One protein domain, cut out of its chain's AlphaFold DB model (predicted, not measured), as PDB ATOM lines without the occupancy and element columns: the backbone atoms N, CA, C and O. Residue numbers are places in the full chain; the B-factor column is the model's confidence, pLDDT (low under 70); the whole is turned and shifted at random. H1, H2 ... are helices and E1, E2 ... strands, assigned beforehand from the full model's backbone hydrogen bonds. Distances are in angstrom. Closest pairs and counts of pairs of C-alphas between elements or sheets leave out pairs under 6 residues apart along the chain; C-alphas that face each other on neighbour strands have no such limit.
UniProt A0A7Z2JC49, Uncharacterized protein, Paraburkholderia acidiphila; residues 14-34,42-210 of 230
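What this domain is: This is residues 14 to 34 and 42 to 210 of the 230 residues of an uncharacterized protein of Paraburkholderia acidiphila (UniProt A0A7Z2JC49). One long, strongly twisted sheet, E5 E4 E7 E1 E10 E16 E13 E14, runs through two lobes: towards E5 it makes a sandwich with the sheet E6 E3 E2 E8 E9, and towards E14 the small sheet E11 E12 E15 joins it. From the small-sheet lobe residues 152 to 158, partly H1, stick out, and short H2 sits beside E11. The 190 printed residues have sixteen named strands and two named helices, in the order E1 to E12, H1, E13 to E16, H2; each sheet is mixed, the class mostly strand. The whole is compact, with a radius of gyration of the C-alphas of 17.6 A and spans of 51 by 41 by 40 A.

How they stand to each other: The largest sheet runs E5, residues 69 to 73; E4, 58 to 66; E7, 84 to 88; E1, 14 to 18; E10, 117 to 122; E16, 189 to 196; E13, 168 to 173; E14, 176 to 178. E4 and E7 are parallel, with N 59 and O 84 within hydrogen-bond range at 2.8 A. E1 and E10 are antiparallel, with N 16 and O 118 at 2.8 A. The second sheet runs E6, 76 to 81; E3, 44 to 52; E2, 23 to 30; E8, 98 to 103; E9, 106 to 109. These two form a sandwich, two sheets face to face, their best planes 18 degrees apart. The closest C-alphas of E2 and E5 are those of Leu 29 and Phe 70, 6.1 A. The third sheet runs E11, 127 to 132; E12, 140 to 146; E15, 181 to 185. E11 and E12 are a hairpin, with N 129 and O 143 at 2.8 A. The closest C-alphas of E12 and E14 are those of Cys 140 and Ala 177, 6.9 A. H1, residues 154 to 164, only grazes this sheet, with residues 160 to 164. H2, residues 205 to 209, stands at the sheet's level; its closest C-alpha to E11 is Ser 205, 4.9 A from that of Trp 131. In H1 every O i to N i+4 pair is within hydrogen-bond range; in H2 0 of 1, and 1 of 2 O i to N i+3 pairs.

Where its parts are: E1 begins at C-alpha 14 (35.948, 28.657, -41.511). E4 spans 25.8 A, E2 22.8 A, E3 22.1 A, E16 22.0 A and H1 15.2 A. E3 bends by 51 degrees at residue 49. H2 ends at C-alpha 209 (13.541, 22.486, -48.491).

The domain as a whole: The C-alphas farthest apart are those of His 105 and Arg 152, 55.0 A. Residues 35 to 41, in the link E2 to E3, are not printed; C-alphas 34 and 42 are 19.6 A apart. Of the links printed whole, none is long. Mean pLDDT of the printed part is 92.1; residues 32 to 34, 42 and 208 to 210 are under 70.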
ATOM      1  N   THR A  14      35.436  28.056 -42.745       97.56
ATOM      2  CA  THR A  14      35.948  28.657 -41.511       97.56
ATOM      3  C   THR A  14      34.856  29.453 -40.826       97.56
ATOM      4  O   THR A  14      34.121  30.194 -41.476       97.56
ATOM      5  N   PHE A  15      34.779  29.323 -39.507       98.31
ATOM      6  CA  PHE A  15      34.025  30.232 -38.658       98.31
ATOM      7  C   PHE A  15      35.000  31.146 -37.930       98.31
ATOM      8  O   PHE A  15      36.042  30.692 -37.462       98.31
ATOM      9  N   ALA A  16      34.675  32.427 -37.828       98.19
ATOM     10  CA  ALA A  16      35.457  33.387 -37.079       98.19
ATOM     11  C   ALA A  16      34.566  34.231 -36.177       98.19
ATOM     12  O   ALA A  16      33.454  34.594 -36.560       98.19
ATOM     13  N   HIS A  17      35.083  34.603 -35.012       97.75
ATOM     14  CA  HIS A  17      34.397  35.490 -34.084       97.75
ATOM     15  C   HIS A  17      35.381  36.484 -33.478       97.75
ATOM     16  O   HIS A  17      36.493  36.112 -33.089       97.75
ATOM     17  N   ARG A  18      34.983  37.755 -33.416       97.38
ATOM     18  CA  ARG A  18      35.750  38.794 -32.727       97.38
ATOM     19  C   ARG A  18      35.305  38.893 -31.280       97.38
ATOM     20  O   ARG A  18      34.147  39.205 -31.024       97.38
ATOM     21  N   PHE A  19      36.252  38.737 -30.367       97.25
ATOM     22  CA  PHE A  19      35.993  38.821 -28.936       97.25
ATOM     23  C   PHE A  19      36.132  40.259 -28.448       97.25
ATOM     24  O   PHE A  19      37.180  40.887 -28.597       97.25
ATOM     25  N   THR A  20      35.074  40.801 -27.863       96.06
ATOM     26  CA  THR A  20      34.986  42.189 -27.393       96.06
ATOM     27  C   THR A  20      34.937  42.315 -25.870       96.06
ATOM     28  O   THR A  20      35.221  43.390 -25.330       96.06
ATOM     29  N   THR A  21      34.638  41.226 -25.166       96.62
ATOM     30  CA  THR A  21      34.472  41.179 -23.714       96.62
ATOM     31  C   THR A  21      35.670  40.469 -23.082       96.62
ATOM     32  O   THR A  21      35.933  39.313 -23.405       96.62
ATOM     33  N   PRO A  22      36.419  41.115 -22.173       97.25
ATOM     34  CA  PRO A  22      37.476  40.449 -21.417       97.25
ATOM     35  C   PRO A  22      36.948  39.301 -20.552       97.25
ATOM     36  O   PRO A  22      35.813  39.347 -20.078       97.25
ATOM     37  N   GLY A  23      37.801  38.316 -20.281       96.56
ATOM     38  CA  GLY A  23      37.478  37.181 -19.419       96.56
ATOM     39  C   GLY A  23      37.779  35.834 -20.062       96.56
ATOM     40  O   GLY A  23      38.332  35.759 -21.157       96.56
ATOM     41  N   ALA A  24      37.442  34.768 -19.341       95.69
ATOM     42  CA  ALA A  24      37.553  33.404 -19.832       95.69
ATOM     43  C   ALA A  24      36.234  32.982 -20.487       95.69
ATOM     44  O   ALA A  24      35.187  32.973 -19.839       95.69
ATOM     45  N   HIS A  25      36.310  32.595 -21.755       95.69
ATOM     46  CA  HIS A  25      35.180  32.154 -22.561       95.69
ATOM     47  C   HIS A  25      35.342  30.681 -22.891       95.69
ATOM     48  O   HIS A  25      36.372  30.264 -23.422       95.69
ATOM     49  N   ARG A  26      34.323  29.888 -22.562       94.62
ATOM     50  CA  ARG A  26      34.277  28.466 -22.906       94.62
ATOM     51  C   ARG A  26      33.556  28.278 -24.229       94.62
ATOM     52  O   ARG A  26      32.572  28.967 -24.517       94.62
ATOM     53  N   TYR A  27      34.038  27.324 -25.011       95.44
ATOM     54  CA  TYR A  27      33.366  26.880 -26.221       95.44
ATOM     55  C   TYR A  27      33.472  25.367 -26.374       95.44
ATOM     56  O   TYR A  27      34.359  24.716 -25.819       95.44
ATOM     57  N   ALA A  28      32.546  24.820 -27.145       93.81
ATOM     58  CA  ALA A  28      32.460  23.418 -27.477       93.81
ATOM     59  C   ALA A  28      32.539  23.235 -28.993       93.81
ATOM     60  O   ALA A  28      32.069  24.067 -29.778       93.81
ATOM     61  N   LEU A  29      33.119  22.102 -29.378       93.56
ATOM     62  CA  LEU A  29      33.028  21.560 -30.724       93.56
ATOM     63  C   LEU A  29      32.032  20.407 -30.700       93.56
ATOM     64  O   LEU A  29      32.090  19.530 -29.831       93.56
ATOM     65  N   GLY A  30      31.110  20.411 -31.651       88.44
ATOM     66  CA  GLY A  30      30.059  19.409 -31.712       88.44
ATOM     67  C   GLY A  30      29.758  18.992 -33.134       88.44
ATOM     68  O   GLY A  30      29.901  19.777 -34.073       88.44
ATOM     69  N   ALA A  31      29.271  17.759 -33.270       82.88
ATOM     70  CA  ALA A  31      28.571  17.378 -34.481       82.88
ATOM     71  C   ALA A  31      27.389  18.347 -34.663       82.88
ATOM     72  O   ALA A  31      26.690  18.630 -33.684       82.88
ATOM     73  N   PRO A  32      27.162  18.861 -35.874       68.81
ATOM     74  CA  PRO A  32      26.075  19.783 -36.152       68.81
ATOM     75  C   PRO A  32      24.751  19.074 -35.885       68.81
ATOM     76  O   PRO A  32      24.325  18.186 -36.622       68.81
ATOM     77  N   ARG A  33      24.145  19.398 -34.744       60.78
ATOM     78  CA  ARG A  33      22.947  18.739 -34.233       60.78
ATOM     79  C   ARG A  33      21.739  19.615 -34.521       60.78
ATOM     80  O   ARG A  33      21.635  20.729 -34.020       60.78
ATOM     81  N   ALA A  34      20.759  19.048 -35.220       43.72
ATOM     82  CA  ALA A  34      19.386  19.281 -34.811       43.72
ATOM     83  C   ALA A  34      19.234  18.601 -33.439       43.72
ATOM     84  O   ALA A  34      19.293  17.379 -33.351       43.72
ATOM     85  N   ALA A  42      34.590  18.285 -24.669       60.69
ATOM     86  CA  ALA A  42      35.841  18.879 -24.224       60.69
ATOM     87  C   ALA A  42      35.667  20.409 -24.241       60.69
ATOM     88  O   ALA A  42      35.424  21.001 -25.294       60.69
ATOM     89  N   GLU A  43      35.683  21.032 -23.061       77.69
ATOM     90  CA  GLU A  43      35.496  22.475 -22.928       77.69
ATOM     91  C   GLU A  43      36.816  23.186 -23.211       77.69
ATOM     92  O   GLU A  43      37.697  23.296 -22.356       77.69
ATOM     93  N   PHE A  44      36.936  23.702 -24.425       94.62
ATOM     94  CA  PHE A  44      38.051  24.539 -24.835       94.62
ATOM     95  C   PHE A  44      37.893  25.955 -24.270       94.62
ATOM     96  O   PHE A  44      36.786  26.379 -23.914       94.62
ATOM     97  N   ALA A  45      38.996  26.696 -24.171       95.69
ATOM     98  CA  ALA A  45      38.997  28.002 -23.517       95.69
ATOM     99  C   ALA A  45      39.678  29.086 -24.345       95.69
ATOM    100  O   ALA A  45      40.750  28.885 -24.912       95.69
ATOM    101  N   ILE A  46      39.090  30.278 -24.326       97.75
ATOM    102  CA  ILE A  46      39.706  31.503 -24.827       97.75
ATOM    103  C   ILE A  46      39.776  32.493 -23.672       97.75
ATOM    104  O   ILE A  46      38.756  32.881 -23.111       97.75
ATOM    105  N   SER A  47      40.986  32.905 -23.312       97.75
ATOM    106  CA  SER A  47      41.232  33.950 -22.322       97.75
ATOM    107  C   SER A  47      41.467  35.275 -23.032       97.75
ATOM    108  O   SER A  47      42.473  35.450 -23.716       97.75
ATOM    109  N   VAL A  48      40.545  36.218 -22.866       97.94
ATOM    110  CA  VAL A  48      40.598  37.545 -23.487       97.94
ATOM    111  C   VAL A  48      41.115  38.547 -22.467       97.94
ATOM    112  O   VAL A  48      40.477  38.795 -21.439       97.94
ATOM    113  N   ALA A  49      42.268  39.143 -22.752       97.00
ATOM    114  CA  ALA A  49      42.857  40.163 -21.898       97.00
ATOM    115  C   ALA A  49      41.982  41.426 -21.827       97.00
ATOM    116  O   ALA A  49      41.285  41.795 -22.773       97.00
ATOM    117  N   GLN A  50      42.075  42.140 -20.700       94.06
ATOM    118  CA  GLN A  50      41.460  43.458 -20.539       94.06
ATOM    119  C   GLN A  50      41.995  44.434 -21.597       94.06
ATOM    120  O   GLN A  50      41.236  45.209 -22.169       94.06
ATOM    121  N   GLU A  51      43.289  44.421 -21.876       92.44
ATOM    122  CA  GLU A  51      43.894  45.369 -22.806       92.44
ATOM    123  C   GLU A  51      43.484  45.073 -24.253       92.44
ATOM    124  O   GLU A  51      43.493  43.928 -24.710       92.44
ATOM    125  N   ALA A  52      43.127  46.130 -24.982       86.44
ATOM    126  CA  ALA A  52      43.006  46.054 -26.429       86.44
ATOM    127  C   ALA A  52      44.403  46.144 -27.053       86.44
ATOM    128  O   ALA A  52      45.246  46.925 -26.606       86.44
ATOM    129  N   GLY A  53      44.650  45.351 -28.097       81.75
ATOM    130  CA  GLY A  53      45.837  45.528 -28.929       81.75
ATOM    131  C   GLY A  53      45.818  46.875 -29.659       81.75
ATOM    132  O   GLY A  53      44.772  47.500 -29.820       81.75
ATOM    133  N   THR A  54      46.980  47.314 -30.147       86.94
ATOM    134  CA  THR A  54      47.078  48.489 -31.033       86.94
ATOM    135  C   THR A  54      46.351  48.268 -32.362       86.94
ATOM    136  O   THR A  54      45.870  49.223 -32.965       86.94
ATOM    137  N   ALA A  55      46.256  47.011 -32.799       90.75
ATOM    138  CA  ALA A  55      45.452  46.559 -33.924       90.75
ATOM    139  C   ALA A  55      44.878  45.159 -33.624       90.75
ATOM    140  O   ALA A  55      45.547  44.381 -32.934       90.75
ATOM    141  N   PRO A  56      43.677  44.829 -34.140       92.69
ATOM    142  CA  PRO A  56      43.128  43.479 -34.062       92.69
ATOM    143  C   PRO A  56      44.076  42.452 -34.680       92.69
ATOM    144  O   PRO A  56      44.522  42.627 -35.816       92.69
ATOM    145  N   SER A  57      44.358  41.382 -33.944       96.94
ATOM    146  CA  SER A  57      45.101  40.222 -34.440       96.94
ATOM    147  C   SER A  57      44.157  39.052 -34.703       96.94
ATOM    148  O   SER A  57      43.118  38.914 -34.057       96.94
ATOM    149  N   THR A  58      44.535  38.197 -35.649       97.56
ATOM    150  CA  THR A  58      43.819  36.952 -35.940       97.56
ATOM    151  C   THR A  58      44.564  35.779 -35.324       97.56
ATOM    152  O   THR A  58      45.768  35.630 -35.529       97.56
ATOM    153  N   HIS A  59      43.837  34.926 -34.613       98.31
ATOM    154  CA  HIS A  59      44.330  33.689 -34.019       98.31
ATOM    155  C   HIS A  59      43.611  32.498 -34.641       98.31
ATOM    156  O   HIS A  59      42.421  32.575 -34.948       98.31
ATOM    157  N   TYR A  60      44.322  31.391 -34.814       98.25
ATOM    158  CA  TYR A  60      43.802  30.209 -35.493       98.25
ATOM    159  C   TYR A  60      43.646  29.051 -34.517       98.25
ATOM    160  O   TYR A  60      44.539  28.780 -33.718       98.25
ATOM    161  N   VAL A  61      42.520  28.357 -34.636       98.31
ATOM    162  CA  VAL A  61      42.232  27.101 -33.957       98.31
ATOM    163  C   VAL A  61      41.970  26.045 -35.025       98.31
ATOM    164  O   VAL A  61      41.008  26.133 -35.794       98.31
ATOM    165  N   THR A  62      42.835  25.039 -35.076       98.00
ATOM    166  CA  THR A  62      42.662  23.880 -35.951       98.00
ATOM    167  C   THR A  62      41.763  22.870 -35.260       98.00
ATOM    168  O   THR A  62      42.035  22.441 -34.143       98.00
ATOM    169  N   VAL A  63      40.683  22.482 -35.928       97.00
ATOM    170  CA  VAL A  63      39.773  21.438 -35.470       97.00
ATOM    171  C   VAL A  63      40.163  20.118 -36.115       97.00
ATOM    172  O   VAL A  63      40.280  20.020 -37.341       97.00
ATOM    173  N   VAL A  64      40.334  19.096 -35.285       94.62
ATOM    174  CA  VAL A  64      40.607  17.721 -35.710       94.62
ATOM    175  C   VAL A  64      39.555  16.786 -35.126       94.62
ATOM    176  O   VAL A  64      39.006  17.041 -34.055       94.62
ATOM    177  N   PHE A  65      39.259  15.701 -35.839       91.69
ATOM    178  CA  PHE A  65      38.381  14.638 -35.356       91.69
ATOM    179  C   PHE A  65      39.150  13.322 -35.346       91.69
ATOM    180  O   PHE A  65      39.576  12.840 -36.398       91.69
ATOM    181  N   ALA A  66      39.343  12.753 -34.161       87.12
ATOM    182  CA  ALA A  66      40.073  11.509 -33.964       87.12
ATOM    183  C   ALA A  66      39.391  10.689 -32.870       87.12
ATOM    184  O   ALA A  66      38.880  11.237 -31.901       87.12
ATOM    185  N   ASN A  67      39.372   9.364 -33.029       87.56
ATOM    186  CA  ASN A  67      38.799   8.436 -32.044       87.56
ATOM    187  C   ASN A  67      37.338   8.737 -31.647       87.56
ATOM    188  O   ASN A  67      36.916   8.405 -30.547       87.56
ATOM    189  N   GLY A  68      36.557   9.340 -32.551       86.12
ATOM    190  CA  GLY A  68      35.153   9.676 -32.301       86.12
ATOM    191  C   GLY A  68      34.926  11.009 -31.581       86.12
ATOM    192  O   GLY A  68      33.775  11.344 -31.309       86.12
ATOM    193  N   GLU A  69      35.980  11.780 -31.312       89.75
ATOM    194  CA  GLU A  69      35.909  13.042 -30.574       89.75
ATOM    195  C   GLU A  69      36.532  14.202 -31.359       89.75
ATOM    196  O   GLU A  69      37.463  14.030 -32.150       89.75
ATOM    197  N   PHE A  70      35.997  15.406 -31.135       92.62
ATOM    198  CA  PHE A  70      36.580  16.642 -31.647       92.62
ATOM    199  C   PHE A  70      37.640  17.168 -30.683       92.62
ATOM    200  O   PHE A  70      37.392  17.258 -29.481       92.62
ATOM    201  N   ALA A  71      38.774  17.600 -31.225       93.75
ATOM    202  CA  ALA A  71      39.799  18.340 -30.503       93.75
ATOM    203  C   ALA A  71      40.099  19.674 -31.201       93.75
ATOM    204  O   ALA A  71      39.884  19.830 -32.407       93.75
ATOM    205  N   ALA A  72      40.582  20.636 -30.416       95.75
ATOM    206  CA  ALA A  72      40.993  21.955 -30.868       95.75
ATOM    207  C   ALA A  72      42.489  22.151 -30.609       95.75
ATOM    208  O   ALA A  72      42.979  21.838 -29.523       95.75
ATOM    209  N   GLU A  73      43.199  22.703 -31.587       96.25
ATOM    210  CA  GLU A  73      44.623  23.013 -31.499       96.25
ATOM    211  C   GLU A  73      44.866  24.495 -31.838       96.25
ATOM    212  O   GLU A  73      44.707  24.890 -32.997       96.25
ATOM    213  N   PRO A  74      45.250  25.333 -30.856       97.00
ATOM    214  CA  PRO A  74      45.411  24.993 -29.440       97.00
ATOM    215  C   PRO A  74      44.060  24.777 -28.726       97.00
ATOM    216  O   PRO A  74      43.039  25.330 -29.130       97.00
ATOM    217  N   ALA A  75      44.067  23.990 -27.643       94.69
ATOM    218  CA  ALA A  75      42.876  23.733 -26.818       94.69
ATOM    219  C   ALA A  75      42.534  24.907 -25.881       94.69
ATOM    220  O   ALA A  75      41.374  25.122 -25.523       94.69
ATOM    221  N   GLU A  76      43.556  25.673 -25.500       96.19
ATOM    222  CA  GLU A  76      43.440  26.915 -24.747       96.19
ATOM    223  C   GLU A  76      44.196  28.017 -25.482       96.19
ATOM    224  O   GLU A  76      45.320  27.817 -25.944       96.19
ATOM    225  N   LEU A  77      43.582  29.189 -25.586       97.56
ATOM    226  CA  LEU A  77      44.119  30.304 -26.351       97.56
ATOM    227  C   LEU A  77      44.040  31.591 -25.528       97.56
ATOM    228  O   LEU A  77      42.994  31.915 -24.973       97.56
ATOM    229  N   ALA A  78      45.131  32.351 -25.467       97.88
ATOM    230  CA  ALA A  78      45.154  33.675 -24.850       97.88
ATOM    231  C   ALA A  78      45.233  34.754 -25.937       97.88
ATOM    232  O   ALA A  78      46.148  34.736 -26.760       97.88
ATOM    233  N   ILE A  79      44.289  35.696 -25.930       97.75
ATOM    234  CA  ILE A  79      44.160  36.756 -26.941       97.75
ATOM    235  C   ILE A  79      43.927  38.121 -26.290       97.75
ATOM    236  O   ILE A  79      43.667  38.226 -25.088       97.75
ATOM    237  N   LYS A  80      43.999  39.192 -27.083       97.81
ATOM    238  CA  LYS A  80      43.654  40.545 -26.639       97.81
ATOM    239  C   LYS A  80      42.213  40.885 -26.989       97.81
ATOM    240  O   LYS A  80      41.599  40.287 -27.871       97.81
ATOM    241  N   ARG A  81      41.664  41.889 -26.307       96.50
ATOM    242  CA  ARG A  81      40.344  42.417 -26.656       96.50
ATOM    243  C   ARG A  81      40.349  42.929 -28.100       96.50
ATOM    244  O   ARG A  81      41.274  43.637 -28.500       96.50
ATOM    245  N   ASN A  82      39.271  42.644 -28.824       96.44
ATOM    246  CA  ASN A  82      39.037  42.897 -30.248       96.44
ATOM    247  C   ASN A  82      39.815  42.006 -31.223       96.44
ATOM    248  O   ASN A  82      39.680  42.208 -32.432       96.44
ATOM    249  N   ASP A  83      40.570  41.022 -30.740       98.00
ATOM    250  CA  ASP A  83      41.145  39.998 -31.606       98.00
ATOM    251  C   ASP A  83      40.053  39.077 -32.175       98.00
ATOM    252  O   ASP A  83      38.945  38.958 -31.640       98.00
ATOM    253  N   VAL A  84      40.377  38.426 -33.289       97.88
ATOM    254  CA  VAL A  84      39.512  37.465 -33.978       97.88
ATOM    255  C   VAL A  84      40.076  36.067 -33.785       97.88
ATOM    256  O   VAL A  84      41.263  35.848 -34.004       97.88
ATOM    257  N   VAL A  85      39.225  35.108 -33.429       98.56
ATOM    258  CA  VAL A  85      39.573  33.682 -33.451       98.56
ATOM    259  C   VAL A  85      38.912  33.032 -34.657       98.56
ATOM    260  O   VAL A  85      37.742  33.298 -34.923       98.56
ATOM    261  N   MET A  86      39.664  32.215 -35.396       98.50
ATOM    262  CA  MET A  86      39.228  31.489 -36.589       98.50
ATOM    263  C   MET A  86      39.340  29.982 -36.366       98.50
ATOM    264  O   MET A  86      40.438  29.463 -36.178       98.50
ATOM    265  N   TRP A  87      38.214  29.278 -36.449       98.50
ATOM    266  CA  TRP A  87      38.134  27.823 -36.372       98.50
ATOM    267  C   TRP A  87      37.984  27.227 -37.762       98.50
ATOM    268  O   TRP A  87      37.037  27.540 -38.487       98.50
ATOM    269  N   SER A  88      38.898  26.335 -38.123       97.94
ATOM    270  CA  SER A  88      38.886  25.639 -39.410       97.94
ATOM    271  C   SER A  88      39.476  24.243 -39.258       97.94
ATOM    272  O   SER A  88      40.099  23.933 -38.246       97.94
ATOM    273  N   THR A  89      39.305  23.395 -40.267       96.88
ATOM    274  CA  THR A  89      40.027  22.124 -40.346       96.88
ATOM    275  C   THR A  89      40.828  22.048 -41.635       96.88
ATOM    276  O   THR A  89      40.385  22.509 -42.687       96.88
ATOM    277  N   GLN A  90      42.011  21.447 -41.548       93.56
ATOM    278  CA  GLN A  90      42.878  21.194 -42.700       93.56
ATOM    279  C   GLN A  90      42.738  19.761 -43.225       93.56
ATOM    280  O   GLN A  90      43.223  19.456 -44.313       93.56
ATOM    281  N   SER A  91      42.072  18.877 -42.474       92.88
ATOM    282  CA  SER A  91      41.901  17.484 -42.870       92.88
ATOM    283  C   SER A  91      40.528  17.241 -43.480       92.88
ATOM    284  O   SER A  91      39.498  17.498 -42.859       92.88
ATOM    285  N   ALA A  92      40.514  16.640 -44.669       88.62
ATOM    286  CA  ALA A  92      39.292  16.130 -45.284       88.62
ATOM    287  C   ALA A  92      38.679  14.940 -44.515       88.62
ATOM    288  O   ALA A  92      37.529  14.590 -44.765       88.62
ATOM    289  N   SER A  93      39.425  14.320 -43.589       88.31
ATOM    290  CA  SER A  93      38.916  13.250 -42.720       88.31
ATOM    291  C   SER A  93      38.195  13.769 -41.475       88.31
ATOM    292  O   SER A  93      37.588  12.975 -40.757       88.31
ATOM    293  N   THR A  94      38.279  15.069 -41.182       91.38
ATOM    294  CA  THR A  94      37.562  15.665 -40.055       91.38
ATOM    295  C   THR A  94      36.065  15.623 -40.346       91.38
ATOM    296  O   THR A  94      35.611  16.152 -41.363       91.38
ATOM    297  N   ALA A  95      35.292  14.990 -39.459       90.06
ATOM    298  CA  ALA A  95      33.836  15.024 -39.529       90.06
ATOM    299  C   ALA A  95      33.351  16.480 -39.494       90.06
ATOM    300  O   ALA A  95      33.956  17.316 -38.821       90.06
ATOM    301  N   GLY A  96      32.270  16.800 -40.206       91.81
ATOM    302  CA  GLY A  96      31.758  18.164 -40.157       91.81
ATOM    303  C   GLY A  96      31.330  18.551 -38.745       91.81
ATOM    304  O   GLY A  96      30.806  17.725 -37.992       91.81
ATOM    305  N   PHE A  97      31.589  19.804 -38.391       94.06
ATOM    306  CA  PHE A  97      31.514  20.292 -37.022       94.06
ATOM    307  C   PHE A  97      30.820  21.649 -36.934       94.06
ATOM    308  O   PHE A  97      30.597  22.342 -37.925       94.06
ATOM    309  N   SER A  98      30.480  22.022 -35.709       94.81
ATOM    310  CA  SER A  98      29.973  23.337 -35.336       94.81
ATOM    311  C   SER A  98      30.773  23.866 -34.151       94.81
ATOM    312  O   SER A  98      31.335  23.086 -33.376       94.81
ATOM    313  N   VAL A  99      30.842  25.190 -34.038       95.56
ATOM    314  CA  VAL A  99      31.505  25.886 -32.932       95.56
ATOM    315  C   VAL A  99      30.442  26.647 -32.163       95.56
ATOM    316  O   VAL A  99      29.742  27.466 -32.754       95.56
ATOM    317  N   GLN A 100      30.338  26.397 -30.860       94.88
ATOM    318  CA  GLN A 100      29.354  27.044 -29.995       94.88
ATOM    319  C   GLN A 100      30.007  27.490 -28.695       94.88
ATOM    320  O   GLN A 100      30.725  26.717 -28.066       94.88
ATOM    321  N   GLY A 101      29.746  28.717 -28.260       94.00
ATOM    322  CA  GLY A 101      30.300  29.237 -27.016       94.00
ATOM    323  C   GLY A 101      29.606  30.500 -26.533       94.00
ATOM    324  O   GLY A 101      28.607  30.955 -27.098       94.00
ATOM    325  N   GLY A 102      30.126  31.046 -25.439       92.31
ATOM    326  CA  GLY A 102      29.623  32.271 -24.825       92.31
ATOM    327  C   GLY A 102      30.700  33.338 -24.718       92.31
ATOM    328  O   GLY A 102      31.854  33.018 -24.457       92.31
ATOM    329  N   GLU A 103      30.304  34.599 -24.876       91.31
ATOM    330  CA  GLU A 103      31.112  35.772 -24.548       91.31
ATOM    331  C   GLU A 103      30.311  36.681 -23.599       91.31
ATOM    332  O   GLU A 103      29.370  37.365 -24.009       91.31
ATOM    333  N   GLY A 104      30.655  36.684 -22.307       87.88
ATOM    334  CA  GLY A 104      29.881  37.410 -21.295       87.88
ATOM    335  C   GLY A 104      28.425  36.921 -21.231       87.88
ATOM    336  O   GLY A 104      28.166  35.784 -20.847       87.88
ATOM    337  N   HIS A 105      27.469  37.781 -21.604       86.12
ATOM    338  CA  HIS A 105      26.044  37.423 -21.717       86.12
ATOM    339  C   HIS A 105      25.608  37.047 -23.142       86.12
ATOM    340  O   HIS A 105      24.470  36.617 -23.336       86.12
ATOM    341  N   ALA A 106      26.479  37.223 -24.135       89.44
ATOM    342  CA  ALA A 106      26.211  36.877 -25.524       89.44
ATOM    343  C   ALA A 106      26.630  35.430 -25.826       89.44
ATOM    344  O   ALA A 106      27.438  34.829 -25.115       89.44
ATOM    345  N   ARG A 107      26.084  34.871 -26.908       92.38
ATOM    346  CA  ARG A 107      26.491  33.576 -27.463       92.38
ATOM    347  C   ARG A 107      27.062  33.769 -28.857       92.38
ATOM    348  O   ARG A 107      26.625  34.660 -29.582       92.38
ATOM    349  N   PHE A 108      27.992  32.903 -29.229       94.25
ATOM    350  CA  PHE A 108      28.422  32.740 -30.607       94.25
ATOM    351  C   PHE A 108      28.211  31.296 -31.043       94.25
ATOM    352  O   PHE A 108      28.452  30.358 -30.281       94.25
ATOM    353  N   ASP A 109      27.736  31.132 -32.271       94.44
ATOM    354  CA  ASP A 109      27.424  29.840 -32.865       94.44
ATOM    355  C   ASP A 109      27.696  29.920 -34.373       94.44
ATOM    356  O   ASP A 109      27.211  30.833 -35.044       94.44
ATOM    357  N   SER A 110      28.467  28.985 -34.930       95.50
ATOM    358  CA  SER A 110      28.694  28.930 -36.381       95.50
ATOM    359  C   SER A 110      27.396  28.670 -37.161       95.50
ATOM    360  O   SER A 110      27.223  29.158 -38.282       95.50
ATOM    361  N   ALA A 111      26.446  27.959 -36.549       92.19
ATOM    362  CA  ALA A 111      25.125  27.704 -37.108       92.19
ATOM    363  C   ALA A 111      24.187  28.917 -37.052       92.19
ATOM    364  O   ALA A 111      23.161  28.922 -37.732       92.19
ATOM    365  N   CYS A 112      24.533  29.934 -36.263       92.31
ATOM    366  CA  CYS A 112      23.691  31.082 -35.969       92.31
ATOM    367  C   CYS A 112      24.587  32.305 -35.733       92.31
ATOM    368  O   CYS A 112      24.839  32.690 -34.594       92.31
ATOM    369  N   LEU A 113      25.144  32.869 -36.810       94.94
ATOM    370  CA  LEU A 113      26.202  33.877 -36.743       94.94
ATOM    371  C   LEU A 113      25.672  35.165 -36.080       94.94
ATOM    372  O   LEU A 113      24.833  35.849 -36.680       94.94
ATOM    373  N   PRO A 114      26.161  35.543 -34.882       94.62
ATOM    374  CA  PRO A 114      25.832  36.833 -34.289       94.62
ATOM    375  C   PRO A 114      26.610  37.967 -34.971       94.62
ATOM    376  O   PRO A 114      27.491  37.748 -35.807       94.62
ATOM    377  N   ALA A 115      26.336  39.205 -34.557       94.31
ATOM    378  CA  ALA A 115      27.214  40.328 -34.865       94.31
ATOM    379  C   ALA A 115      28.668  40.029 -34.457       94.31
ATOM    380  O   ALA A 115      28.927  39.349 -33.465       94.31
ATOM    381  N   ASN A 116      29.614  40.574 -35.225       94.19
ATOM    382  CA  ASN A 116      31.056  40.351 -35.093       94.19
ATOM    383  C   ASN A 116      31.544  38.934 -35.437       94.19
ATOM    384  O   ASN A 116      32.721  38.627 -35.223       94.19
ATOM    385  N   SER A 117      30.683  38.097 -36.016       97.06
ATOM    386  CA  SER A 117      31.073  36.809 -36.580       97.06
ATOM    387  C   SER A 117      31.271  36.865 -38.088       97.06
ATOM    388  O   SER A 117      30.754  37.735 -38.793       97.06
ATOM    389  N   MET A 118      32.020  35.895 -38.592       97.19
ATOM    390  CA  MET A 118      32.256  35.690 -40.008       97.19
ATOM    391  C   MET A 118      32.245  34.197 -40.325       97.19
ATOM    392  O   MET A 118      32.698  33.375 -39.537       97.19
ATOM    393  N   TYR A 119      31.740  33.861 -41.500       97.69
ATOM    394  CA  TYR A 119      31.834  32.534 -42.090       97.69
ATOM    395  C   TYR A 119      32.532  32.659 -43.440       97.69
ATOM    396  O   TYR A 119      32.295  33.626 -44.159       97.69
ATOM    397  N   SER A 120      33.387  31.715 -43.809       97.25
ATOM    398  CA  SER A 120      33.967  31.678 -45.150       97.25
ATOM    399  C   SER A 120      33.903  30.296 -45.762       97.25
ATOM    400  O   SER A 120      34.060  29.314 -45.044       97.25
ATOM    401  N   HIS A 121      33.749  30.251 -47.085       96.56
ATOM    402  CA  HIS A 121      33.672  29.020 -47.867       96.56
ATOM    403  C   HIS A 121      34.564  29.108 -49.108       96.56
ATOM    404  O   HIS A 121      34.460  30.070 -49.877       96.56
ATOM    405  N   ALA A 122      35.427  28.111 -49.308       94.62
ATOM    406  CA  ALA A 122      36.208  27.928 -50.528       94.62
ATOM    407  C   ALA A 122      35.398  27.152 -51.581       94.62
ATOM    408  O   ALA A 122      35.028  25.995 -51.375       94.62
ATOM    409  N   PHE A 123      35.137  27.771 -52.735       94.31
ATOM    410  CA  PHE A 123      34.257  27.192 -53.751       94.31
ATOM    411  C   PHE A 123      35.011  26.271 -54.716       94.31
ATOM    412  O   PHE A 123      35.727  26.723 -55.612       94.31
ATOM    413  N   GLY A 124      34.796  24.961 -54.573       92.50
ATOM    414  CA  GLY A 124      35.430  23.917 -55.389       92.50
ATOM    415  C   GLY A 124      34.647  23.464 -56.629       92.50
ATOM    416  O   GLY A 124      34.995  22.449 -57.231       92.50
ATOM    417  N   SER A 125      33.555  24.132 -57.019       93.62
ATOM    418  CA  SER A 125      32.851  23.836 -58.280       93.62
ATOM    419  C   SER A 125      32.291  25.077 -58.942       93.62
ATOM    420  O   SER A 125      31.821  25.992 -58.275       93.62
ATOM    421  N   VAL A 126      32.316  25.053 -60.272       95.50
ATOM    422  CA  VAL A 126      31.661  26.036 -61.137       95.50
ATOM    423  C   VAL A 126      30.149  25.920 -60.975       95.50
ATOM    424  O   VAL A 126      29.621  24.812 -60.881       95.50
ATOM    425  N   GLY A 127      29.457  27.053 -60.973       94.94
ATOM    426  CA  GLY A 127      28.005  27.082 -60.857       94.94
ATOM    427  C   GLY A 127      27.471  28.376 -60.267       94.94
ATOM    428  O   GLY A 127      28.207  29.337 -60.036       94.94
ATOM    429  N   VAL A 128      26.165  28.391 -60.029       95.88
ATOM    430  CA  VAL A 128      25.468  29.465 -59.321       95.88
ATOM    431  C   VAL A 128      24.979  28.896 -57.998       95.88
ATOM    432  O   VAL A 128      24.227  27.928 -57.990       95.88
ATOM    433  N   PHE A 129      25.422  29.497 -56.900       95.75
ATOM    434  CA  PHE A 129      25.058  29.124 -55.541       95.75
ATOM    435  C   PHE A 129      24.183  30.233 -54.971       95.75
ATOM    436  O   PHE A 129      24.658  31.336 -54.676       95.75
ATOM    437  N   GLU A 130      22.890  29.960 -54.875       96.31
ATOM    438  CA  GLU A 130      21.948  30.832 -54.181       96.31
ATOM    439  C   GLU A 130      21.977  30.499 -52.697       96.31
ATOM    440  O   GLU A 130      22.022  29.332 -52.313       96.31
ATOM    441  N   TRP A 131      21.987  31.528 -51.862       96.06
ATOM    442  CA  TRP A 131      22.006  31.348 -50.422       96.06
ATOM    443  C   TRP A 131      20.982  32.244 -49.760       96.06
ATOM    444  O   TRP A 131      20.725  33.368 -50.201       96.06
ATOM    445  N   SER A 132      20.425  31.755 -48.664       94.81
ATOM    446  CA  SER A 132      19.475  32.477 -47.834       94.81
ATOM    447  C   SER A 132      19.685  32.119 -46.373       94.81
ATOM    448  O   SER A 132      20.166  31.035 -46.029       94.81
ATOM    449  N   SER A 133      19.315  33.044 -45.494       92.75
ATOM    450  CA  SER A 133      19.252  32.733 -44.080       92.75
ATOM    451  C   SER A 133      18.018  31.917 -43.749       92.75
ATOM    452  O   SER A 133      16.950  32.128 -44.320       92.75
ATOM    453  N   ILE A 134      18.171  30.956 -42.837       86.38
ATOM    454  CA  ILE A 134      17.041  30.170 -42.326       86.38
ATOM    455  C   ILE A 134      16.166  31.039 -41.422       86.38
ATOM    456  O   ILE A 134      14.944  30.933 -41.474       86.38
ATOM    457  N   ALA A 135      16.783  31.911 -40.619       86.81
ATOM    458  CA  ALA A 135      16.067  32.792 -39.702       86.81
ATOM    459  C   ALA A 135      15.219  33.837 -40.448       86.81
ATOM    460  O   ALA A 135      14.100  34.135 -40.037       86.81
ATOM    461  N   ASP A 136      15.732  34.358 -41.568       88.75
ATOM    462  CA  ASP A 136      14.984  35.239 -42.463       88.75
ATOM    463  C   ASP A 136      15.383  34.997 -43.932       88.75
ATOM    464  O   ASP A 136      16.442  35.459 -44.373       88.75
ATOM    465  N   PRO A 137      14.524  34.337 -44.732       88.81
ATOM    466  CA  PRO A 137      14.787  34.086 -46.148       88.81
ATOM    467  C   PRO A 137      14.966  35.348 -47.010       88.81
ATOM    468  O   PRO A 137      15.465  35.255 -48.133       88.81
ATOM    469  N   LYS A 138      14.577  36.541 -46.528       90.94
ATOM    470  CA  LYS A 138      14.823  37.813 -47.235       90.94
ATOM    471  C   LYS A 138      16.294  38.214 -47.207       90.94
ATOM    472  O   LYS A 138      16.741  38.926 -48.113       90.94
ATOM    473  N   LEU A 139      17.039  37.768 -46.193       94.88
ATOM    474  CA  LEU A 139      18.489  37.880 -46.164       94.88
ATOM    475  C   LEU A 139      19.069  36.777 -47.052       94.88
ATOM    476  O   LEU A 139      19.212  35.628 -46.644       94.88
ATOM    477  N   CYS A 140      19.365  37.140 -48.293       95.88
ATOM    478  CA  CYS A 140      19.805  36.209 -49.320       95.88
ATOM    479  C   CYS A 140      20.792  36.856 -50.289       95.88
ATOM    480  O   CYS A 140      20.917  38.084 -50.347       95.88
ATOM    481  N   GLY A 141      21.440  36.030 -51.102       97.06
ATOM    482  CA  GLY A 141      22.347  36.469 -52.149       97.06
ATOM    483  C   GLY A 141      22.739  35.346 -53.099       97.06
ATOM    484  O   GLY A 141      22.185  34.249 -53.069       97.06
ATOM    485  N   THR A 142      23.695  35.644 -53.973       97.94
ATOM    486  CA  THR A 142      24.156  34.707 -55.002       97.94
ATOM    487  C   THR A 142      25.670  34.767 -55.145       97.94
ATOM    488  O   THR A 142      26.244  35.854 -55.250       97.94
ATOM    489  N   VAL A 143      26.310  33.603 -55.206       97.88
ATOM    490  CA  VAL A 143      27.713  33.444 -55.593       97.88
ATOM    491  C   VAL A 143      27.752  32.746 -56.946       97.88
ATOM    492  O   VAL A 143      27.274  31.625 -57.089       97.88
ATOM    493  N   THR A 144      28.308  33.401 -57.958       97.62
ATOM    494  CA  THR A 144      28.587  32.776 -59.254       97.62
ATOM    495  C   THR A 144      30.054  32.382 -59.303       97.62
ATOM    496  O   THR A 144      30.926  33.235 -59.182       97.62
ATOM    497  N   VAL A 145      30.324  31.095 -59.495       96.38
ATOM    498  CA  VAL A 145      31.676  30.548 -59.601       96.38
ATOM    499  C   VAL A 145      31.952  30.227 -61.057       96.38
ATOM    500  O   VAL A 145      31.276  29.391 -61.656       96.38
ATOM    501  N   GLN A 146      32.947  30.893 -61.624       95.50
ATOM    502  CA  GLN A 146      33.358  30.747 -63.013       95.50
ATOM    503  C   GLN A 146      34.608  29.866 -63.116       95.50
ATOM    504  O   GLN A 146      35.454  29.892 -62.217       95.50
ATOM    505  N   PRO A 147      34.771  29.084 -64.197       94.06
ATOM    506  CA  PRO A 147      36.022  28.379 -64.432       94.06
ATOM    507  C   PRO A 147      37.157  29.386 -64.640       94.06
ATOM    508  O   PRO A 147      36.959  30.432 -65.260       94.06
ATOM    509  N   HIS A 148      38.357  29.052 -64.173       87.88
ATOM    510  CA  HIS A 148      39.551  29.769 -64.605       87.88
ATOM    511  C   HIS A 148      39.979  29.266 -65.996       87.88
ATOM    512  O   HIS A 148      39.957  28.052 -66.227       87.88
ATOM    513  N   PRO A 149      40.389  30.145 -66.926       84.31
ATOM    514  CA  PRO A 149      40.997  29.719 -68.184       84.31
ATOM    515  C   PRO A 149      42.250  28.846 -67.956       84.31
ATOM    516  O   PRO A 149      42.939  29.000 -66.950       84.31
ATOM    517  N   PRO A 150      42.612  27.930 -68.869       87.12
ATOM    518  CA  PRO A 150      43.858  27.179 -68.737       87.12
ATOM    519  C   PRO A 150      45.066  28.125 -68.704       87.12
ATOM    520  O   PRO A 150      45.242  28.905 -69.641       87.12
ATOM    521  N   CYS A 151      45.904  28.030 -67.668       89.75
ATOM    522  CA  CYS A 151      47.177  28.750 -67.620       89.75
ATOM    523  C   CYS A 151      48.158  28.085 -68.591       89.75
ATOM    524  O   CYS A 151      48.446  26.894 -68.474       89.75
ATOM    525  N   ARG A 152      48.668  28.843 -69.556       93.75
ATOM    526  CA  ARG A 152      49.637  28.399 -70.569       93.75
ATOM    527  C   ARG A 152      51.050  28.875 -70.267       93.75
ATOM    528  O   ARG A 152      52.002  28.366 -70.852       93.75
ATOM    529  N   THR A 153      51.187  29.849 -69.375       95.44
ATOM    530  CA  THR A 153      52.469  30.438 -68.992       95.44
ATOM    531  C   THR A 153      52.604  30.522 -67.472       95.44
ATOM    532  O   THR A 153      51.611  30.525 -66.744       95.44
ATOM    533  N   HIS A 154      53.843  30.619 -66.981       91.88
ATOM    534  CA  HIS A 154      54.108  30.825 -65.553       91.88
ATOM    535  C   HIS A 154      53.515  32.149 -65.048       91.88
ATOM    536  O   HIS A 154      52.966  32.199 -63.955       91.88
ATOM    537  N   ALA A 155      53.569  33.208 -65.862       93.50
ATOM    538  CA  ALA A 155      52.982  34.502 -65.519       93.50
ATOM    539  C   ALA A 155      51.455  34.415 -65.346       93.50
ATOM    540  O   ALA A 155      50.903  35.010 -64.425       93.50
ATOM    541  N   GLU A 156      50.769  33.636 -66.189       92.50
ATOM    542  CA  GLU A 156      49.331  33.374 -66.036       92.50
ATOM    543  C   GLU A 156      49.027  32.564 -64.772       92.50
ATOM    544  O   GLU A 156      48.058  32.860 -64.077       92.50
ATOM    545  N   GLN A 157      49.868  31.580 -64.437       90.69
ATOM    546  CA  GLN A 157      49.732  30.820 -63.195       90.69
ATOM    547  C   GLN A 157      49.930  31.711 -61.962       90.69
ATOM    548  O   GLN A 157      49.153  31.628 -61.017       90.69
ATOM    549  N   GLU A 158      50.938  32.580 -61.963       91.31
ATOM    550  CA  GLU A 158      51.201  33.514 -60.869       91.31
ATOM    551  C   GLU A 158      50.062  34.529 -60.710       91.31
ATOM    552  O   GLU A 158      49.584  34.748 -59.596       91.31
ATOM    553  N   ALA A 159      49.550  35.074 -61.818       88.69
ATOM    554  CA  ALA A 159      48.378  35.946 -61.809       88.69
ATOM    555  C   ALA A 159      47.135  35.224 -61.265       88.69
ATOM    556  O   ALA A 159      46.396  35.788 -60.455       88.69
ATOM    557  N   PHE A 160      46.931  33.962 -61.652       88.94
ATOM    558  CA  PHE A 160      45.851  33.137 -61.121       88.94
ATOM    559  C   PHE A 160      45.996  32.928 -59.611       88.94
ATOM    560  O   PHE A 160      45.061  33.226 -58.868       88.94
ATOM    561  N   MET A 161      47.171  32.515 -59.131       89.12
ATOM    562  CA  MET A 161      47.439  32.355 -57.696       89.12
ATOM    563  C   MET A 161      47.250  33.670 -56.928       89.12
ATOM    564  O   MET A 161      46.665  33.673 -55.846       89.12
ATOM    565  N   GLY A 162      47.668  34.797 -57.512       87.56
ATOM    566  CA  GLY A 162      47.428  36.132 -56.970       87.56
ATOM    567  C   GLY A 162      45.940  36.471 -56.866       87.56
ATOM    568  O   GLY A 162      45.514  37.048 -55.869       87.56
ATOM    569  N   SER A 163      45.126  36.060 -57.844       85.94
ATOM    570  CA  SER A 163      43.667  36.226 -57.778       85.94
ATOM    571  C   SER A 163      43.032  35.373 -56.676       85.94
ATOM    572  O   SER A 163      42.137  35.848 -55.981       85.94
ATOM    573  N   LEU A 164      43.528  34.150 -56.443       86.94
ATOM    574  CA  LEU A 164      43.042  33.284 -55.364       86.94
ATOM    575  C   LEU A 164      43.315  33.867 -53.972       86.94
ATOM    576  O   LEU A 164      42.547  33.621 -53.045       86.94
ATOM    577  N   ALA A 165      44.370  34.672 -53.835       86.50
ATOM    578  CA  ALA A 165      44.697  35.367 -52.594       86.50
ATOM    579  C   ALA A 165      43.799  36.587 -52.311       86.50
ATOM    580  O   ALA A 165      43.827  37.115 -51.198       86.50
ATOM    581  N   GLN A 166      43.007  37.053 -53.285       86.75
ATOM    582  CA  GLN A 166      42.095  38.179 -53.088       86.75
ATOM    583  C   GLN A 166      40.771  37.696 -52.480       86.75
ATOM    584  O   GLN A 166      40.023  36.965 -53.136       86.75
ATOM    585  N   PRO A 167      40.436  38.107 -51.244       86.00
ATOM    586  CA  PRO A 167      39.191  37.696 -50.622       86.00
ATOM    587  C   PRO A 167      38.010  38.410 -51.282       86.00
ATOM    588  O   PRO A 167      38.041  39.620 -51.511       86.00
ATOM    589  N   THR A 168      36.926  37.678 -51.520       96.25
ATOM    590  CA  THR A 168      35.632  38.287 -51.848       96.25
ATOM    591  C   THR A 168      34.813  38.415 -50.573       96.25
ATOM    592  O   THR A 168      34.592  37.422 -49.885       96.25
ATOM    593  N   LEU A 169      34.354  39.623 -50.246       97.31
ATOM    594  CA  LEU A 169      33.629  39.907 -49.006       97.31
ATOM    595  C   LEU A 169      32.162  40.247 -49.282       97.31
ATOM    596  O   LEU A 169      31.863  41.149 -50.060       97.31
ATOM    597  N   VAL A 170      31.265  39.566 -48.576       97.94
ATOM    598  CA  VAL A 170      29.843  39.880 -48.434       97.94
ATOM    599  C   VAL A 170      29.611  40.360 -47.005       97.94
ATOM    600  O   VAL A 170      29.672  39.593 -46.046       97.94
ATOM    601  N   MET A 171      29.343  41.652 -46.857       97.56
ATOM    602  CA  MET A 171      28.970  42.256 -45.583       97.56
ATOM    603  C   MET A 171      27.477  42.093 -45.331       97.56
ATOM    604  O   MET A 171      26.662  42.424 -46.190       97.56
ATOM    605  N   ILE A 172      27.116  41.648 -44.134       97.06
ATOM    606  CA  ILE A 172      25.736  41.509 -43.682       97.06
ATOM    607  C   ILE A 172      25.473  42.547 -42.594       97.06
ATOM    608  O   ILE A 172      26.169  42.598 -41.579       97.06
ATOM    609  N   ASP A 173      24.481  43.399 -42.831       95.31
ATOM    610  CA  ASP A 173      24.046  44.446 -41.914       95.31
ATOM    611  C   ASP A 173      22.526  44.379 -41.736       95.31
ATOM    612  O   ASP A 173      21.746  44.739 -42.626       95.31
ATOM    613  N   GLY A 174      22.110  43.853 -40.586       91.94
ATOM    614  CA  GLY A 174      20.728  43.502 -40.308       91.94
ATOM    615  C   GLY A 174      20.248  42.443 -41.298       91.94
ATOM    616  O   GLY A 174      20.826  41.368 -41.408       91.94
ATOM    617  N   LEU A 175      19.202  42.774 -42.052       91.12
ATOM    618  CA  LEU A 175      18.595  41.888 -43.053       91.12
ATOM    619  C   LEU A 175      19.090  42.167 -44.481       91.12
ATOM    620  O   LEU A 175      18.405  41.853 -45.456       91.12
ATOM    621  N   LYS A 176      20.253  42.813 -44.634       94.94
ATOM    622  CA  LYS A 176      20.807  43.190 -45.941       94.94
ATOM    623  C   LYS A 176      22.207  42.629 -46.137       94.94
ATOM    624  O   LYS A 176      23.040  42.715 -45.243       94.94
ATOM    625  N   ALA A 177      22.466  42.126 -47.342       96.62
ATOM    626  CA  ALA A 177      23.772  41.651 -47.783       96.62
ATOM    627  C   ALA A 177      24.358  42.578 -48.859       96.62
ATOM    628  O   ALA A 177      23.666  42.956 -49.813       96.62
ATOM    629  N   HIS A 178      25.633  42.928 -48.715       97.06
ATOM    630  CA  HIS A 178      26.345  43.869 -49.570       97.06
ATOM    631  C   HIS A 178      27.760  43.361 -49.916       97.06
ATOM    632  O   HIS A 178      28.600  43.278 -49.022       97.06
ATOM    633  N   PRO A 179      28.054  43.079 -51.197       98.00
ATOM    634  CA  PRO A 179      27.105  43.008 -52.309       98.00
ATOM    635  C   PRO A 179      26.168  41.794 -52.177       98.00
ATOM    636  O   PRO A 179      26.518  40.776 -51.589       98.00
ATOM    637  N   LYS A 180      24.969  41.885 -52.767       97.25
ATOM    638  CA  LYS A 180      24.009  40.764 -52.806       97.25
ATOM    639  C   LYS A 180      24.421  39.665 -53.795       97.25
ATOM    640  O   LYS A 180      23.966  38.531 -53.693       97.25
ATOM    641  N   ARG A 181      25.252  40.006 -54.781       98.25
ATOM    642  CA  ARG A 181      25.755  39.089 -55.805       98.25
ATOM    643  C   ARG A 181      27.253  39.271 -55.952       98.25
ATOM    644  O   ARG A 181      27.712  40.406 -56.055       98.25
ATOM    645  N   VAL A 182      27.980  38.167 -56.003       97.75
ATOM    646  CA  VAL A 182      29.417  38.150 -56.278       97.75
ATOM    647  C   VAL A 182      29.716  37.164 -57.396       97.75
ATOM    648  O   VAL A 182      29.043  36.143 -57.525       97.75
ATOM    649  N   SER A 183      30.726  37.482 -58.200       97.06
ATOM    650  CA  SER A 183      31.280  36.577 -59.203       97.06
ATOM    651  C   SER A 183      32.724  36.306 -58.827       97.06
ATOM    652  O   SER A 183      33.490  37.252 -58.656       97.06
ATOM    653  N   ILE A 184      33.070  35.034 -58.691       95.19
ATOM    654  CA  ILE A 184      34.398  34.571 -58.305       95.19
ATOM    655  C   ILE A 184      34.899  33.519 -59.289       95.19
ATOM    656  O   ILE A 184      34.133  32.919 -60.045       95.19
ATOM    657  N   THR A 185      36.196  33.272 -59.264       94.19
ATOM    658  CA  THR A 185      36.839  32.172 -59.971       94.19
ATOM    659  C   THR A 185      36.860  30.919 -59.096       94.19
ATOM    660  O   THR A 185      36.979  30.994 -57.874       94.19
ATOM    661  N   LEU A 186      36.749  29.748 -59.725       92.94
ATOM    662  CA  LEU A 186      36.906  28.443 -59.087       92.94
ATOM    663  C   LEU A 186      38.145  28.410 -58.177       92.94
ATOM    664  O   LEU A 186      39.246  28.746 -58.613       92.94
ATOM    665  N   GLY A 187      37.958  27.974 -56.932       90.31
ATOM    666  CA  GLY A 187      39.002  27.917 -55.910       90.31
ATOM    667  C   GLY A 187      39.087  29.153 -55.010       90.31
ATOM    668  O   GLY A 187      39.753  29.081 -53.982       90.31
ATOM    669  N   GLN A 188      38.411  30.260 -55.340       93.75
ATOM    670  CA  GLN A 188      38.358  31.429 -54.458       93.75
ATOM    671  C   GLN A 188      37.456  31.200 -53.237       93.75
ATOM    672  O   GLN A 188      36.483  30.437 -53.267       93.75
ATOM    673  N   THR A 189      37.769  31.936 -52.171       94.62
ATOM    674  CA  THR A 189      37.003  31.968 -50.925       94.62
ATOM    675  C   THR A 189      36.111  33.206 -50.867       94.62
ATOM    676  O   THR A 189      36.564  34.328 -51.115       94.62
ATOM    677  N   VAL A 190      34.848  33.012 -50.480       97.44
ATOM    678  CA  VAL A 190      33.943  34.111 -50.114       97.44
ATOM    679  C   VAL A 190      33.825  34.178 -48.599       97.44
ATOM    680  O   VAL A 190      33.594  33.159 -47.951       97.44
ATOM    681  N   PHE A 191      33.951  35.381 -48.052       97.50
ATOM    682  CA  PHE A 191      33.736  35.701 -46.647       97.50
ATOM    683  C   PHE A 191      32.370  36.368 -46.472       97.50
ATOM    684  O   PHE A 191      32.053  37.332 -47.162       97.50
ATOM    685  N   PHE A 192      31.583  35.885 -45.522       97.56
ATOM    686  CA  PHE A 192      30.306  36.436 -45.084       97.56
ATOM    687  C   PHE A 192      30.499  37.004 -43.682       97.56
ATOM    688  O   PHE A 192      30.629  36.241 -42.728       97.56
ATOM    689  N   ALA A 193      30.556  38.326 -43.546       97.00
ATOM    690  CA  ALA A 193      30.824  38.985 -42.268       97.00
ATOM    691  C   ALA A 193      29.574  39.693 -41.741       97.00
ATOM    692  O   ALA A 193      29.023  40.569 -42.409       97.00
ATOM    693  N   VAL A 194      29.147  39.348 -40.528       96.50
ATOM    694  CA  VAL A 194      27.964  39.922 -39.877       96.50
ATOM    695  C   VAL A 194      28.390  41.112 -39.025       96.50
ATOM    696  O   VAL A 194      29.057  40.969 -38.000       96.50
ATOM    697  N   ARG A 195      28.013  42.320 -39.448       94.12
ATOM    698  CA  ARG A 195      28.312  43.561 -38.717       94.12
ATOM    699  C   ARG A 195      27.286  43.848 -37.626       94.12
ATOM    700  O   ARG A 195      27.645  44.270 -36.535       94.12
ATOM    701  N   SER A 196      26.019  43.645 -37.952       88.62
ATOM    702  CA  SER A 196      24.863  43.995 -37.127       88.62
ATOM    703  C   SER A 196      23.682  43.123 -37.537       88.62
ATOM    704  O   SER A 196      23.668  42.578 -38.639       88.62
ATOM    705  N   GLY A 197      22.689  43.002 -36.658       78.19
ATOM    706  CA  GLY A 197      21.648  41.977 -36.757       78.19
ATOM    707  C   GLY A 197      21.917  40.820 -35.794       78.19
ATOM    708  O   GLY A 197      22.895  40.850 -35.044       78.19
ATOM    709  N   GLY A 198      21.028  39.831 -35.786       72.12
ATOM    710  CA  GLY A 198      21.154  38.634 -34.959       72.12
ATOM    711  C   GLY A 198      20.936  37.379 -35.791       72.12
ATOM    712  O   GLY A 198      20.145  37.399 -36.732       72.12
ATOM    713  N   ASP A 199      21.637  36.312 -35.412       85.38
ATOM    714  CA  ASP A 199      21.264  34.932 -35.717       85.38
ATOM    715  C   ASP A 199      21.200  34.562 -37.210       85.38
ATOM    716  O   ASP A 199      20.244  33.960 -37.700       85.38
ATOM    717  N   VAL A 200      22.256  34.902 -37.954       92.75
ATOM    718  CA  VAL A 200      22.338  34.615 -39.391       92.75
ATOM    719  C   VAL A 200      22.937  33.231 -39.639       92.75
ATOM    720  O   VAL A 200      24.124  33.014 -39.431       92.75
ATOM    721  N   ALA A 201      22.157  32.301 -40.180       93.62
ATOM    722  CA  ALA A 201      22.706  31.108 -40.833       93.62
ATOM    723  C   ALA A 201      22.949  31.408 -42.319       93.62
ATOM    724  O   ALA A 201      22.085  32.021 -42.940       93.62
ATOM    725  N   ILE A 202      24.070  30.989 -42.909       94.56
ATOM    726  CA  ILE A 202      24.301  31.095 -44.361       94.56
ATOM    727  C   ILE A 202      24.147  29.705 -44.955       94.56
ATOM    728  O   ILE A 202      24.993  28.847 -44.720       94.56
ATOM    729  N   VAL A 203      23.058  29.476 -45.688       94.69
ATOM    730  CA  VAL A 203      22.707  28.143 -46.186       94.69
ATOM    731  C   VAL A 203      22.330  28.228 -47.656       94.69
ATOM    732  O   VAL A 203      21.612  29.139 -48.068       94.69
ATOM    733  N   ASP A 204      22.817  27.274 -48.439       92.50
ATOM    734  CA  ASP A 204      22.414  27.048 -49.820       92.50
ATOM    735  C   ASP A 204      20.890  26.888 -49.882       92.50
ATOM    736  O   ASP A 204      20.301  26.085 -49.149       92.50
ATOM    737  N   SER A 205      20.233  27.664 -50.740       88.19
ATOM    738  CA  SER A 205      18.775  27.694 -50.818       88.19
ATOM    739  C   SER A 205      18.182  26.329 -51.197       88.19
ATOM    740  O   SER A 205      17.067  26.018 -50.776       88.19
ATOM    741  N   VAL A 206      18.935  25.463 -51.890       83.94
ATOM    742  CA  VAL A 206      18.510  24.084 -52.197       83.94
ATOM    743  C   VAL A 206      18.367  23.236 -50.925       83.94
ATOM    744  O   VAL A 206      17.536  22.331 -50.870       83.94
ATOM    745  N   LEU A 207      19.129  23.541 -49.870       75.81
ATOM    746  CA  LEU A 207      19.085  22.812 -48.600       75.81
ATOM    747  C   LEU A 207      17.959  23.266 -47.663       75.81
ATOM    748  O   LEU A 207      17.685  22.578 -46.679       75.81
ATOM    749  N   GLN A 208      17.292  24.389 -47.944       66.38
ATOM    750  CA  GLN A 208      16.217  24.906 -47.087       66.38
ATOM    751  C   GLN A 208      14.909  24.101 -47.194       66.38
ATOM    752  O   GLN A 208      14.094  24.148 -46.277       66.38
ATOM    753  N   GLY A 209      14.716  23.344 -48.281       57.25
ATOM    754  CA  GLY A 209      13.541  22.486 -48.491       57.25
ATOM    755  C   GLY A 209      13.720  21.029 -48.057       57.25
ATOM    756  O   GLY A 209      12.796  20.233 -48.211       57.25
ATOM    757  N   VAL A 210      14.900  20.653 -47.555       57.25
ATOM    758  CA  VAL A 210      15.177  19.278 -47.127       57.25
ATOM    759  C   VAL A 210      14.679  19.095 -45.696       57.25
ATOM    760  O   VAL A 210      15.280  19.604 -44.748       57.25
TER     761      VAL A 210